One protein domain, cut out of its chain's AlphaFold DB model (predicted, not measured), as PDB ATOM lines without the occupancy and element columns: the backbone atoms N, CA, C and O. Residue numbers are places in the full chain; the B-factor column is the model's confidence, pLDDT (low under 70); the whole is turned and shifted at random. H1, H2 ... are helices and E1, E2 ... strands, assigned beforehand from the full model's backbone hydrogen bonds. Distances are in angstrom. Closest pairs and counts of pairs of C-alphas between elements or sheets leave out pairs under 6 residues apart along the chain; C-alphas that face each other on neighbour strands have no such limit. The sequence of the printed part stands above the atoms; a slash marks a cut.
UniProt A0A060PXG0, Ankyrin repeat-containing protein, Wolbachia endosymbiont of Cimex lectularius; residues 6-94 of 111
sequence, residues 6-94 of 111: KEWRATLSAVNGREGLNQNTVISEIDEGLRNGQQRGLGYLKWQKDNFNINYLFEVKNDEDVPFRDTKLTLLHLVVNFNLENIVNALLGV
ATOM      1  N   LYS A   6     -37.266  12.769  24.514       66.12
ATOM      2  CA  LYS A   6     -37.833  13.372  25.732       66.12
ATOM      3  C   LYS A   6     -36.770  14.025  26.619       66.12
ATOM      4  O   LYS A   6     -37.006  15.111  27.145       66.12
ATOM      5  N   GLU A   7     -35.593  13.414  26.740       70.19
ATOM      6  CA  GLU A   7     -34.511  13.957  27.571       70.19
ATOM      7  C   GLU A   7     -33.843  15.164  26.906       70.19
ATOM      8  O   GLU A   7     -33.600  16.184  27.552       70.19
ATOM      9  N   TRP A   8     -33.629  15.102  25.588       83.12
ATOM     10  CA  TRP A   8     -33.081  16.231  24.833       83.12
ATOM     11  C   TRP A   8     -34.011  17.438  24.872       83.12
ATOM     12  O   TRP A   8     -33.543  18.553  25.081       83.12
ATOM     13  N   ARG A   9     -35.327  17.239  24.743       85.38
ATOM     14  CA  ARG A   9     -36.295  18.339  24.820       85.38
ATOM     15  C   ARG A   9     -36.246  19.054  26.171       85.38
ATOM     16  O   ARG A   9     -36.235  20.284  26.189       85.38
ATOM     17  N   ALA A  10     -36.194  18.316  27.281       87.50
ATOM     18  CA  ALA A  10     -36.134  18.902  28.620       87.50
ATOM     19  C   ALA A  10     -34.833  19.693  28.828       87.50
ATOM     20  O   ALA A  10     -34.867  20.853  29.239       87.50
ATOM     21  N   THR A  11     -33.695  19.099  28.464       89.88
ATOM     22  CA  THR A  11     -32.383  19.743  28.581       89.88
ATOM     23  C   THR A  11     -32.264  20.979  27.696       89.88
ATOM     24  O   THR A  11     -31.851  22.036  28.170       89.88
ATOM     25  N   LEU A  12     -32.661  20.890  26.423       92.00
ATOM     26  CA  LEU A  12     -32.620  22.026  25.500       92.00
ATOM     27  C   LEU A  12     -33.567  23.144  25.954       92.00
ATOM     28  O   LEU A  12     -33.198  24.312  25.879       92.00
ATOM     29  N   SER A  13     -34.738  22.808  26.502       93.25
ATOM     30  CA  SER A  13     -35.639  23.798  27.110       93.25
ATOM     31  C   SER A  13     -34.981  24.533  28.280       93.25
ATOM     32  O   SER A  13     -35.094  25.752  28.377       93.25
ATOM     33  N   ALA A  14     -34.249  23.818  29.141       93.50
ATOM     34  CA  ALA A  14     -33.520  24.431  30.249       93.50
ATOM     35  C   ALA A  14     -32.374  25.335  29.761       93.50
ATOM     36  O   ALA A  14     -32.199  26.438  30.272       93.50
ATOM     37  N   VAL A  15     -31.620  24.899  28.744       94.69
ATOM     38  CA  VAL A  15     -30.551  25.702  28.123       94.69
ATOM     39  C   VAL A  15     -31.111  26.966  27.467       94.69
ATOM     40  O   VAL A  15     -30.511  28.031  27.580       94.69
ATOM     41  N   ASN A  16     -32.287  26.882  26.841       96.56
ATOM     42  CA  ASN A  16     -32.932  28.010  26.173       96.56
ATOM     43  C   ASN A  16     -33.240  29.183  27.121       96.56
ATOM     44  O   ASN A  16     -33.331  30.320  26.667       96.56
ATOM     45  N   GLY A  17     -33.391  28.926  28.424       94.69
ATOM     46  CA  GLY A  17     -33.613  29.954  29.444       94.69
ATOM     47  C   GLY A  17     -32.344  30.520  30.092       94.69
ATOM     48  O   GLY A  17     -32.465  31.340  30.997       94.69
ATOM     49  N   ARG A  18     -31.139  30.080  29.696       94.06
ATOM     50  CA  ARG A  18     -29.887  30.524  30.329       94.06
ATOM     51  C   ARG A  18     -29.529  31.954  29.921       94.06
ATOM     52  O   ARG A  18     -29.547  32.306  28.741       94.06
ATOM     53  N   GLU A  19     -29.151  32.769  30.903       93.25
ATOM     54  CA  GLU A  19     -28.610  34.104  30.653       93.25
ATOM     55  C   GLU A  19     -27.274  34.020  29.905       93.25
ATOM     56  O   GLU A  19     -26.464  33.126  30.137       93.25
ATOM     57  N   GLY A  20     -27.034  34.961  28.989       91.62
ATOM     58  CA  GLY A  20     -25.785  35.012  28.225       91.62
ATOM     59  C   GLY A  20     -25.676  33.986  27.088       91.62
ATOM     60  O   GLY A  20     -24.624  33.918  26.449       91.62
ATOM     61  N   LEU A  21     -26.737  33.228  26.788       96.12
ATOM     62  CA  LEU A  21     -26.786  32.347  25.621       96.12
ATOM     63  C   LEU A  21     -26.596  33.151  24.322       96.12
ATOM     64  O   LEU A  21     -27.358  34.070  24.025       96.12
ATOM     65  N   ASN A  22     -25.567  32.810  23.548       96.75
ATOM     66  CA  ASN A  22     -25.235  33.461  22.280       96.75
ATOM     67  C   ASN A  22     -24.467  32.502  21.354       96.75
ATOM     68  O   ASN A  22     -24.167  31.368  21.724       96.75
ATOM     69  N   GLN A  23     -24.118  32.948  20.149       96.19
ATOM     70  CA  GLN A  23     -23.452  32.125  19.136       96.19
ATOM     71  C   GLN A  23     -22.097  31.537  19.566       96.19
ATOM     72  O   GLN A  23     -21.674  30.520  19.025       96.19
ATOM     73  N   ASN A  24     -21.409  32.148  20.533       96.19
ATOM     74  CA  ASN A  24     -20.125  31.651  21.029       96.19
ATOM     75  C   ASN A  24     -20.290  30.625  22.158       96.19
ATOM     76  O   ASN A  24     -19.369  29.852  22.406       96.19
ATOM     77  N   THR A  25     -21.436  30.624  22.846       96.69
ATOM     78  CA  THR A  25     -21.683  29.786  24.032       96.69
ATOM     79  C   THR A  25     -22.672  28.655  23.766       96.69
ATOM     80  O   THR A  25     -22.608  27.622  24.419       96.69
ATOM     81  N   VAL A  26     -23.549  28.777  22.766       96.81
ATOM     82  CA  VAL A  26     -24.672  27.848  22.548       96.81
ATOM     83  C   VAL A  26     -24.268  26.374  22.498       96.81
ATOM     84  O   VAL A  26     -24.940  25.540  23.097       96.81
ATOM     85  N   ILE A  27     -23.147  26.033  21.858       96.06
ATOM     86  CA  ILE A  27     -22.697  24.636  21.778       96.06
ATOM     87  C   ILE A  27     -22.152  24.129  23.111       96.06
ATOM     88  O   ILE A  27     -22.480  23.008  23.493       96.06
ATOM     89  N   SER A  28     -21.381  24.937  23.844       95.56
ATOM     90  CA  SER A  28     -20.873  24.538  25.161       95.56
ATOM     91  C   SER A  28     -21.989  24.425  26.197       95.56
ATOM     92  O   SER A  28     -21.956  23.514  27.017       95.56
ATOM     93  N   GLU A  29     -23.003  25.290  26.138       95.38
ATOM     94  CA  GLU A  29     -24.165  25.229  27.034       95.38
ATOM     95  C   GLU A  29     -25.015  23.973  26.775       95.38
ATOM     96  O   GLU A  29     -25.463  23.310  27.715       95.38
ATOM     97  N   ILE A  30     -25.214  23.607  25.501       93.31
ATOM     98  CA  ILE A  30     -25.917  22.373  25.119       93.31
ATOM     99  C   ILE A  30     -25.104  21.140  25.521       93.31
ATOM    100  O   ILE A  30     -25.673  20.197  26.073       93.31
ATOM    101  N   ASP A  31     -23.790  21.143  25.275       92.81
ATOM    102  CA  ASP A  31     -22.893  20.075  25.725       92.81
ATOM    103  C   ASP A  31     -22.986  19.891  27.240       92.81
ATOM    104  O   ASP A  31     -23.287  18.797  27.711       92.81
ATOM    105  N   GLU A  32     -22.813  20.963  28.012       91.94
ATOM    106  CA  GLU A  32     -22.876  20.907  29.468       91.94
ATOM    107  C   GLU A  32     -24.238  20.403  29.963       91.94
ATOM    108  O   GLU A  32     -24.294  19.527  30.831       91.94
ATOM    109  N   GLY A  33     -25.333  20.910  29.385       90.12
ATOM    110  CA  GLY A  33     -26.685  20.464  29.705       90.12
ATOM    111  C   GLY A  33     -26.870  18.964  29.475       90.12
ATOM    112  O   GLY A  33     -27.356  18.259  30.359       90.12
ATOM    113  N   LEU A  34     -26.445  18.455  28.315       87.50
ATOM    114  CA  LEU A  34     -26.571  17.035  27.970       87.50
ATOM    115  C   LEU A  34     -25.603  16.157  28.775       87.50
ATOM    116  O   LEU A  34     -25.937  15.025  29.124       87.50
ATOM    117  N   ARG A  35     -24.418  16.672  29.115       86.38
ATOM    118  CA  ARG A  35     -23.392  15.961  29.884       86.38
ATOM    119  C   ARG A  35     -23.802  15.723  31.336       86.38
ATOM    120  O   ARG A  35     -23.404  14.698  31.895       86.38
ATOM    121  N   ASN A  36     -24.546  16.668  31.913       79.06
ATOM    122  CA  ASN A  36     -25.075  16.619  33.278       79.06
ATOM    123  C   ASN A  36     -26.424  15.877  33.365       79.06
ATOM    124  O   ASN A  36     -26.922  15.642  34.466       79.06
ATOM    125  N   GLY A  37     -27.012  15.515  32.220       67.88
ATOM    126  CA  GLY A  37     -28.218  14.698  32.138       67.88
ATOM    127  C   GLY A  37     -27.996  13.254  32.597       67.88
ATOM    128  O   GLY A  37     -26.875  12.745  32.635       67.88
ATOM    129  N   GLN A  38     -29.097  12.585  32.948       59.56
ATOM    130  CA  GLN A  38     -29.081  11.259  33.566       59.56
ATOM    131  C   GLN A  38     -28.657  10.143  32.591       59.56
ATOM    132  O   GLN A  38     -28.137   9.127  33.056       59.56
ATOM    133  N   GLN A  39     -28.772  10.342  31.266       60.06
ATOM    134  CA  GLN A  39     -28.253   9.415  30.251       60.06
ATOM    135  C   GLN A  39     -27.521  10.115  29.093       60.06
ATOM    136  O   GLN A  39     -28.045  10.983  28.396       60.06
ATOM    137  N   ARG A  40     -26.288   9.672  28.812       66.19
ATOM    138  CA  ARG A  40     -25.568  10.033  27.580       66.19
ATOM    139  C   ARG A  40     -25.995   9.093  26.460       66.19
ATOM    140  O   ARG A  40     -25.323   8.098  26.188       66.19
ATOM    141  N   GLY A  41     -27.110   9.412  25.808       74.31
ATOM    142  CA  GLY A  41     -27.569   8.665  24.638       74.31
ATOM    143  C   GLY A  41     -26.488   8.584  23.546       74.31
ATOM    144  O   GLY A  41     -25.672   9.493  23.369       74.31
ATOM    145  N   LEU A  42     -26.486   7.502  22.761       77.25
ATOM    146  CA  LEU A  42     -25.483   7.266  21.708       77.25
ATOM    147  C   LEU A  42     -25.401   8.397  20.667       77.25
ATOM    148  O   LEU A  42     -24.340   8.598  20.076       77.25
ATOM    149  N   GLY A  43     -26.493   9.141  20.454       81.38
ATOM    150  CA  GLY A  43     -26.512  10.334  19.605       81.38
ATOM    151  C   GLY A  43     -25.559  11.430  20.096       81.38
ATOM    152  O   GLY A  43     -24.757  11.924  19.306       81.38
ATOM    153  N   TYR A  44     -25.571  11.732  21.400       87.31
ATOM    154  CA  TYR A  44     -24.653  12.698  22.016       87.31
ATOM    155  C   TYR A  44     -23.200  12.231  21.888       87.31
ATOM    156  O   TYR A  44     -22.348  12.984  21.433       87.31
ATOM    157  N   LEU A  45     -22.919  10.961  22.203       87.75
ATOM    158  CA  LEU A  45     -21.553  10.426  22.143       87.75
ATOM    159  C   LEU A  45     -20.959  10.472  20.729       87.75
ATOM    160  O   LEU A  45     -19.757  10.685  20.572       87.75
ATOM    161  N   LYS A  46     -21.774  10.264  19.688       89.75
ATOM    162  CA  LYS A  46     -21.318  10.408  18.300       89.75
ATOM    163  C   LYS A  46     -21.095  11.870  17.917       89.75
ATOM    164  O   LYS A  46     -20.085  12.159  17.290       89.75
ATOM    165  N   TRP A  47     -21.985  12.769  18.328       92.12
ATOM    166  CA  TRP A  47     -21.829  14.206  18.095       92.12
ATOM    167  C   TRP A  47     -20.583  14.774  18.784       92.12
ATOM    168  O   TRP A  47     -19.815  15.504  18.167       92.12
ATOM    169  N   GLN A  48     -20.312  14.341  20.019       92.56
ATOM    170  CA  GLN A  48     -19.082  14.659  20.742       92.56
ATOM    171  C   GLN A  48     -17.837  14.146  20.000       92.56
ATOM    172  O   GLN A  48     -16.856  14.873  19.864       92.56
ATOM    173  N   LYS A  49     -17.866  12.906  19.489       93.50
ATOM    174  CA  LYS A  49     -16.768  12.346  18.675       93.50
ATOM    175  C   LYS A  49     -16.564  13.089  17.354       93.50
ATOM    176  O   LYS A  49     -15.434  13.153  16.887       93.50
ATOM    177  N   ASP A  50     -17.626  13.659  16.788       94.75
ATOM    178  CA  ASP A  50     -17.580  14.533  15.607       94.75
ATOM    179  C   ASP A  50     -17.261  15.998  15.969       94.75
ATOM    180  O   ASP A  50     -17.596  16.921  15.231       94.75
ATOM    181  N   ASN A  51     -16.640  16.226  17.134       95.12
ATOM    182  CA  ASN A  51     -16.222  17.537  17.626       95.12
ATOM    183  C   ASN A  51     -17.354  18.582  17.628       95.12
ATOM    184  O   ASN A  51     -17.158  19.732  17.235       95.12
ATOM    185  N   PHE A  52     -18.553  18.159  18.039       94.38
ATOM    186  CA  PHE A  52     -19.754  18.991  18.097       94.38
ATOM    187  C   PHE A  52     -20.066  19.718  16.786       94.38
ATOM    188  O   PHE A  52     -20.486  20.877  16.789       94.38
ATOM    189  N   ASN A  53     -19.877  19.040  15.652       94.94
ATOM    190  CA  ASN A  53     -20.241  19.565  14.344       94.94
ATOM    191  C   ASN A  53     -21.657  20.163  14.365       94.94
ATOM    192  O   ASN A  53     -22.647  19.480  14.639       94.94
ATOM    193  N   ILE A  54     -21.746  21.461  14.078       93.75
ATOM    194  CA  ILE A  54     -22.984  22.242  14.152       93.75
ATOM    195  C   ILE A  54     -24.067  21.726  13.189       93.75
ATOM    196  O   ILE A  54     -25.261  21.860  13.449       93.75
ATOM    197  N   ASN A  55     -23.644  21.079  12.100       93.19
ATOM    198  CA  ASN A  55     -24.515  20.496  11.083       93.19
ATOM    199  C   ASN A  55     -24.633  18.971  11.217       93.19
ATOM    200  O   ASN A  55     -25.025  18.302  10.260       93.19
ATOM    201  N   TYR A  56     -24.266  18.405  12.372       91.94
ATOM    202  CA  TYR A  56     -24.351  16.968  12.611       91.94
ATOM    203  C   TYR A  56     -25.778  16.458  12.380       91.94
ATOM    204  O   TYR A  56     -26.752  17.040  12.860       91.94
ATOM    205  N   LEU A  57     -25.888  15.353  11.645       88.50
ATOM    206  CA  LEU A  57     -27.154  14.707  11.324       88.50
ATOM    207  C   LEU A  57     -27.445  13.609  12.343       88.50
ATOM    208  O   LEU A  57     -26.877  12.514  12.294       88.50
ATOM    209  N   PHE A  58     -28.358  13.893  13.260       86.00
ATOM    210  CA  PHE A  58     -28.801  12.940  14.257       86.00
ATOM    211  C   PHE A  58     -29.855  11.988  13.692       86.00
ATOM    212  O   PHE A  58     -30.818  12.412  13.063       86.00
ATOM    213  N   GLU A  59     -29.697  10.691  13.956       80.19
ATOM    214  CA  GLU A  59     -30.706   9.684  13.626       80.19
ATOM    215  C   GLU A  59     -31.820   9.674  14.681       80.19
ATOM    216  O   GLU A  59     -31.599   9.250  15.821       80.19
ATOM    217  N   VAL A  60     -33.030  10.062  14.285       71.94
ATOM    218  CA  VAL A  60     -34.244   9.919  15.097       71.94
ATOM    219  C   VAL A  60     -35.011   8.698  14.584       71.94
ATOM    220  O   VAL A  60     -35.325   8.619  13.397       71.94
ATOM    221  N   LYS A  61     -35.292   7.710  15.444       67.44
ATOM    222  CA  LYS A  61     -36.180   6.584  15.092       67.44
ATOM    223  C   LYS A  61     -37.298   6.462  16.115       67.44
ATOM    224  O   LYS A  61     -37.024   6.626  17.292       67.44
ATOM    225  N   ASN A  62     -38.491   6.089  15.653       56.94
ATOM    226  CA  ASN A  62     -39.642   5.696  16.471       56.94
ATOM    227  C   ASN A  62     -39.848   6.545  17.735       56.94
ATOM    228  O   ASN A  62     -39.672   6.054  18.847       56.94
ATOM    229  N   ASP A  63     -40.266   7.793  17.546       55.12
ATOM    230  CA  ASP A  63     -40.992   8.528  18.577       55.12
ATOM    231  C   ASP A  63     -42.426   8.737  18.070       55.12
ATOM    232  O   ASP A  63     -42.615   9.192  16.941       55.12
ATOM    233  N   GLU A  64     -43.427   8.339  18.858       54.94
ATOM    234  CA  GLU A  64     -44.845   8.562  18.541       54.94
ATOM    235  C   GLU A  64     -45.189  10.061  18.512       54.94
ATOM    236  O   GLU A  64     -46.104  10.460  17.792       54.94
ATOM    237  N   ASP A  65     -44.410  10.888  19.221       54.81
ATOM    238  CA  ASP A  65     -44.581  12.340  19.331       54.81
ATOM    239  C   ASP A  65     -43.903  13.120  18.185       54.81
ATOM    240  O   ASP A  65     -44.079  14.336  18.076       54.81
ATOM    241  N   VAL A  66     -43.127  12.454  17.317       53.75
ATOM    242  CA  VAL A  66     -42.470  13.081  16.160       53.75
ATOM    243  C   VAL A  66     -43.051  12.487  14.876       53.75
ATOM    244  O   VAL A  66     -42.852  11.302  14.606       53.75
ATOM    245  N   PRO A  67     -43.707  13.280  14.011       53.72
ATOM    246  CA  PRO A  67     -44.342  12.762  12.793       53.72
ATOM    247  C   PRO A  67     -43.343  12.238  11.738       53.72
ATOM    248  O   PRO A  67     -43.745  11.789  10.664       53.72
ATOM    249  N   PHE A  68     -42.038  12.273  12.023       59.03
ATOM    250  CA  PHE A  68     -40.946  12.042  11.081       59.03
ATOM    251  C   PHE A  68     -40.143  10.792  11.475       59.03
ATOM    252  O   PHE A  68     -39.080  10.859  12.097       59.03
ATOM    253  N   ARG A  69     -40.684   9.617  11.126       59.84
ATOM    254  CA  ARG A  69     -40.007   8.320  11.305       59.84
ATOM    255  C   ARG A  69     -38.711   8.269  10.492       59.84
ATOM    256  O   ARG A  69     -38.626   8.870   9.425       59.84
ATOM    257  N   ASP A  70     -37.708   7.562  11.019       60.66
ATOM    258  CA  ASP A  70     -36.408   7.309  10.376       60.66
ATOM    259  C   ASP A  70     -35.765   8.554   9.745       60.66
ATOM    260  O   ASP A  70     -35.166   8.484   8.672       60.66
ATOM    261  N   THR A  71     -35.902   9.709  10.402       73.56
ATOM    262  CA  THR A  71     -35.449  10.988   9.859       73.56
ATOM    263  C   THR A  71     -34.090  11.378  10.428       73.56
ATOM    264  O   THR A  71     -33.791  11.150  11.603       73.56
ATOM    265  N   LYS A  72     -33.235  11.952   9.578       81.44
ATOM    266  CA  LYS A  72     -31.979  12.572  10.004       81.44
ATOM    267  C   LYS A  72     -32.186  14.066  10.182       81.44
ATOM    268  O   LYS A  72     -32.460  14.750   9.206       81.44
ATOM    269  N   LEU A  73     -32.032  14.560  11.404       85.06
ATOM    270  CA  LEU A  73     -32.260  15.964  11.744       85.06
ATOM    271  C   LEU A  73     -30.959  16.625  12.187       85.06
ATOM    272  O   LEU A  73     -30.146  16.001  12.863       85.06
ATOM    273  N   THR A  74     -30.768  17.894  11.832       90.50
ATOM    274  CA  THR A  74     -29.719  18.715  12.459       90.50
ATOM    275  C   THR A  74     -30.185  19.243  13.810       90.50
ATOM    276  O   THR A  74     -31.379  19.227  14.119       90.50
ATOM    277  N   LEU A  75     -29.253  19.781  14.599       91.38
ATOM    278  CA  LEU A  75     -29.594  20.485  15.835       91.38
ATOM    279  C   LEU A  75     -30.601  21.622  15.584       91.38
ATOM    280  O   LEU A  75     -31.524  21.791  16.375       91.38
ATOM    281  N   LEU A  76     -30.472  22.336  14.456       92.19
ATOM    282  CA  LEU A  76     -31.389  23.410  14.068       92.19
ATOM    283  C   LEU A  76     -32.828  22.907  13.870       92.19
ATOM    284  O   LEU A  76     -33.755  23.521  14.385       92.19
ATOM    285  N   HIS A  77     -33.019  21.757  13.215       87.12
ATOM    286  CA  HIS A  77     -34.352  21.156  13.079       87.12
ATOM    287  C   HIS A  77     -34.970  20.828  14.443       87.12
ATOM    288  O   HIS A  77     -36.147  21.096  14.670       87.12
ATOM    289  N   LEU A  78     -34.179  20.255  15.361       86.50
ATOM    290  CA  LEU A  78     -34.665  19.875  16.689       86.50
ATOM    291  C   LEU A  78     -35.166  21.094  17.471       86.50
ATOM    292  O   LEU A  78     -36.263  21.064  18.024       86.50
ATOM    293  N   VAL A  79     -34.391  22.179  17.500       91.19
ATOM    294  CA  VAL A  79     -34.733  23.356  18.313       91.19
ATOM    295  C   VAL A  79     -35.876  24.179  17.718       91.19
ATOM    296  O   VAL A  79     -36.646  24.761  18.480       91.19
ATOM    297  N   VAL A  80     -36.037  24.178  16.388       89.75
ATOM    298  CA  VAL A  80     -37.206  24.775  15.724       89.75
ATOM    299  C   VAL A  80     -38.463  23.975  16.053       89.75
ATOM    300  O   VAL A  80     -39.448  24.554  16.503       89.75
ATOM    301  N   ASN A  81     -38.408  22.641  15.955       84.69
ATOM    302  CA  ASN A  81     -39.533  21.772  16.325       84.69
ATOM    303  C   ASN A  81     -39.944  21.920  17.800       84.69
ATOM    304  O   ASN A  81     -41.106  21.720  18.150       84.69
ATOM    305  N   PHE A  82     -39.004  22.276  18.679       87.19
ATOM    306  CA  PHE A  82     -39.265  22.531  20.099       87.19
ATOM    307  C   PHE A  82     -39.635  23.981  20.424       87.19
ATOM    308  O   PHE A  82     -39.917  24.268  21.587       87.19
ATOM    309  N   ASN A  83     -39.657  24.873  19.431       90.75
ATOM    310  CA  ASN A  83     -39.922  26.302  19.595       90.75
ATOM    311  C   ASN A  83     -38.970  26.990  20.601       90.75
ATOM    312  O   ASN A  83     -39.390  27.768  21.457       90.75
ATOM    313  N   LEU A  84     -37.672  26.671  20.524       94.94
ATOM    314  CA  LEU A  84     -36.627  27.182  21.423       94.94
ATOM    315  C   LEU A  84     -35.914  28.396  20.812       94.94
ATOM    316  O   LEU A  84     -34.773  28.310  20.356       94.94
ATOM    317  N   GLU A  85     -36.617  29.529  20.783       95.62
ATOM    318  CA  GLU A  85     -36.220  30.748  20.059       95.62
ATOM    319  C   GLU A  85     -34.821  31.275  20.412       95.62
ATOM    320  O   GLU A  85     -34.081  31.685  19.517       95.62
ATOM    321  N   ASN A  86     -34.409  31.235  21.684       97.25
ATOM    322  CA  ASN A  86     -33.098  31.756  22.086       97.25
ATOM    323  C   ASN A  86     -31.966  30.885  21.532       97.25
ATOM    324  O   ASN A  86     -30.972  31.410  21.027       97.25
ATOM    325  N   ILE A  87     -32.133  29.559  21.566       97.25
ATOM    326  CA  ILE A  87     -31.181  28.636  20.942       97.25
ATOM    327  C   ILE A  87     -31.193  28.811  19.424       97.25
ATOM    328  O   ILE A  87     -30.120  28.870  18.831       97.25
ATOM    329  N   VAL A  88     -32.366  28.935  18.790       95.94
ATOM    330  CA  VAL A  88     -32.468  29.190  17.339       95.94
ATOM    331  C   VAL A  88     -31.669  30.439  16.967       95.94
ATOM    332  O   VAL A  88     -30.774  30.363  16.126       95.94
ATOM    333  N   ASN A  89     -31.918  31.563  17.640       96.19
ATOM    334  CA  ASN A  89     -31.226  32.826  17.386       96.19
ATOM    335  C   ASN A  89     -29.710  32.706  17.589       96.19
ATOM    336  O   ASN A  89     -28.933  33.195  16.768       96.19
ATOM    337  N   ALA A  90     -29.276  32.014  18.644       97.19
ATOM    338  CA  ALA A  90     -27.861  31.787  18.901       97.19
ATOM    339  C   ALA A  90     -27.206  30.901  17.826       97.19
ATOM    340  O   ALA A  90     -26.133  31.244  17.331       97.19
ATOM    341  N   LEU A  91     -27.853  29.803  17.415       96.50
ATOM    342  CA  LEU A  91     -27.352  28.901  16.369       96.50
ATOM    343  C   LEU A  91     -27.241  29.595  15.008       96.50
ATOM    344  O   LEU A  91     -26.270  29.363  14.292       96.50
ATOM    345  N   LEU A  92     -28.191  30.469  14.658       95.56
ATOM    346  CA  LEU A  92     -28.151  31.240  13.409       95.56
ATOM    347  C   LEU A  92     -26.944  32.189  13.335       95.56
ATOM    348  O   LEU A  92     -26.484  32.510  12.240       95.56
ATOM    349  N   GLY A  93     -26.399  32.607  14.482       95.00
ATOM    350  CA  GLY A  93     -25.170  33.398  14.553       95.00
ATOM    351  C   GLY A  93     -23.875  32.578  14.477       95.00
ATOM    352  O   GLY A  93     -22.794  33.163  14.375       95.00
ATOM    353  N   VAL A  94     -23.939  31.242  14.543       96.00
ATOM    354  CA  VAL A  94     -22.751  30.374  14.531       96.00
ATOM    355  C   VAL A  94     -22.159  30.311  13.126       96.00
ATOM    356  O   VAL A  94     -22.824  29.961  12.152       96.00
TER     357      VAL A  94
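AT A GLANCE: This is residues 6 to 94 of the 111 residues of the protein "Ankyrin repeat-containing protein" of Wolbachia endosymbiont of Cimex lectularius (UniProt A0A060PXG0). Two helical hairpins, H1 with H2 and H4 with H5, join into a cluster of crossed helices in which H5 touches H1, H2 and H4. A short strand hairpin, E1 with E2, lies at one end of this cluster, and H3 comes near H2 and E1. The printed part has 89 residues, with five named helices and two named strands in the order H1 H2 H3 E1 E2 H4 H5; the sheet E1 - E2 is antiparallel, and the class is mostly helix. The whole is compact, with a radius of gyration of the C-alphas of 12.3 A and spans of 34 by 26 by 24 A.

IN THESE COORDINATES: Look first at the sheet: E1 is residues 58 to 60, with C-alpha 58 at (-28.801, 12.940, 14.257), and E2 is residues 71 to 73. From E2 go on to H4, residues 75 to 81, 10.0 A long, and to H5, residues 85 to 92, 10.5 A, which ends with C-alpha 92 at (-28.151, 31.240, 13.409). Then go back to C-alpha 6 at (-37.833, 13.372, 25.732), where H1, residues 6 to 16, begins its 15.4 A. H2 is residues 26 to 35, 14.0 A, and H3 is residues 42 to 49, 10.5 A.

HOW THE PARTS SIT: In the hairpin E1 and E2, find N 58 and O 73 at 2.8 A and N 60 and O 71 at 3.0 A, within hydrogen-bond range; the strands' directions stand at 142 degrees. The closest C-alphas of H3 and E1 are those of Gly 43 and Phe 58, 6.4 A apart. H4 and H5, a helical hairpin, touch at Val 79 and Val 88, whose C-alphas are the closest, 6.3 A; they run opposite ways at a shallow tilt of 32 degrees, only just short of steep. H5 touches H1, about perpendicular at 83 degrees, with the C-alphas of Asn 16 and Asn 86 closest at 5.5 A. H5 and H2 only just touch, with 3 pairs of C-alphas within 8 A, the closest those of Val 26 and Ala 90, 6.2 A. H1 and H2, also a helical hairpin, touch at a steep tilt of 42 degrees, opposite ways, with the C-alphas of Thr 11 and Gly 33 closest at 5.9 A. H3 is close to H2 but not clearly touching: their closest C-alphas, those of Leu 34 and Tyr 44, are 7.6 A apart. H3 is apart from H1, H4 and H5. In H1, H2, H3, H4 and H5 every O i to N i+4 pair is within hydrogen-bond range.

THE WHOLE: The two C-alphas farthest apart are those of Gly 20 and Arg 69, 34.7 A. The printed part has no cut and no long link; the links E2 to H4 and H4 to H5 are tight. The mean pLDDT of the printed part is 85.3, and it is under 70 at residue 6, residues 37 to 40 and residues 61 to 70.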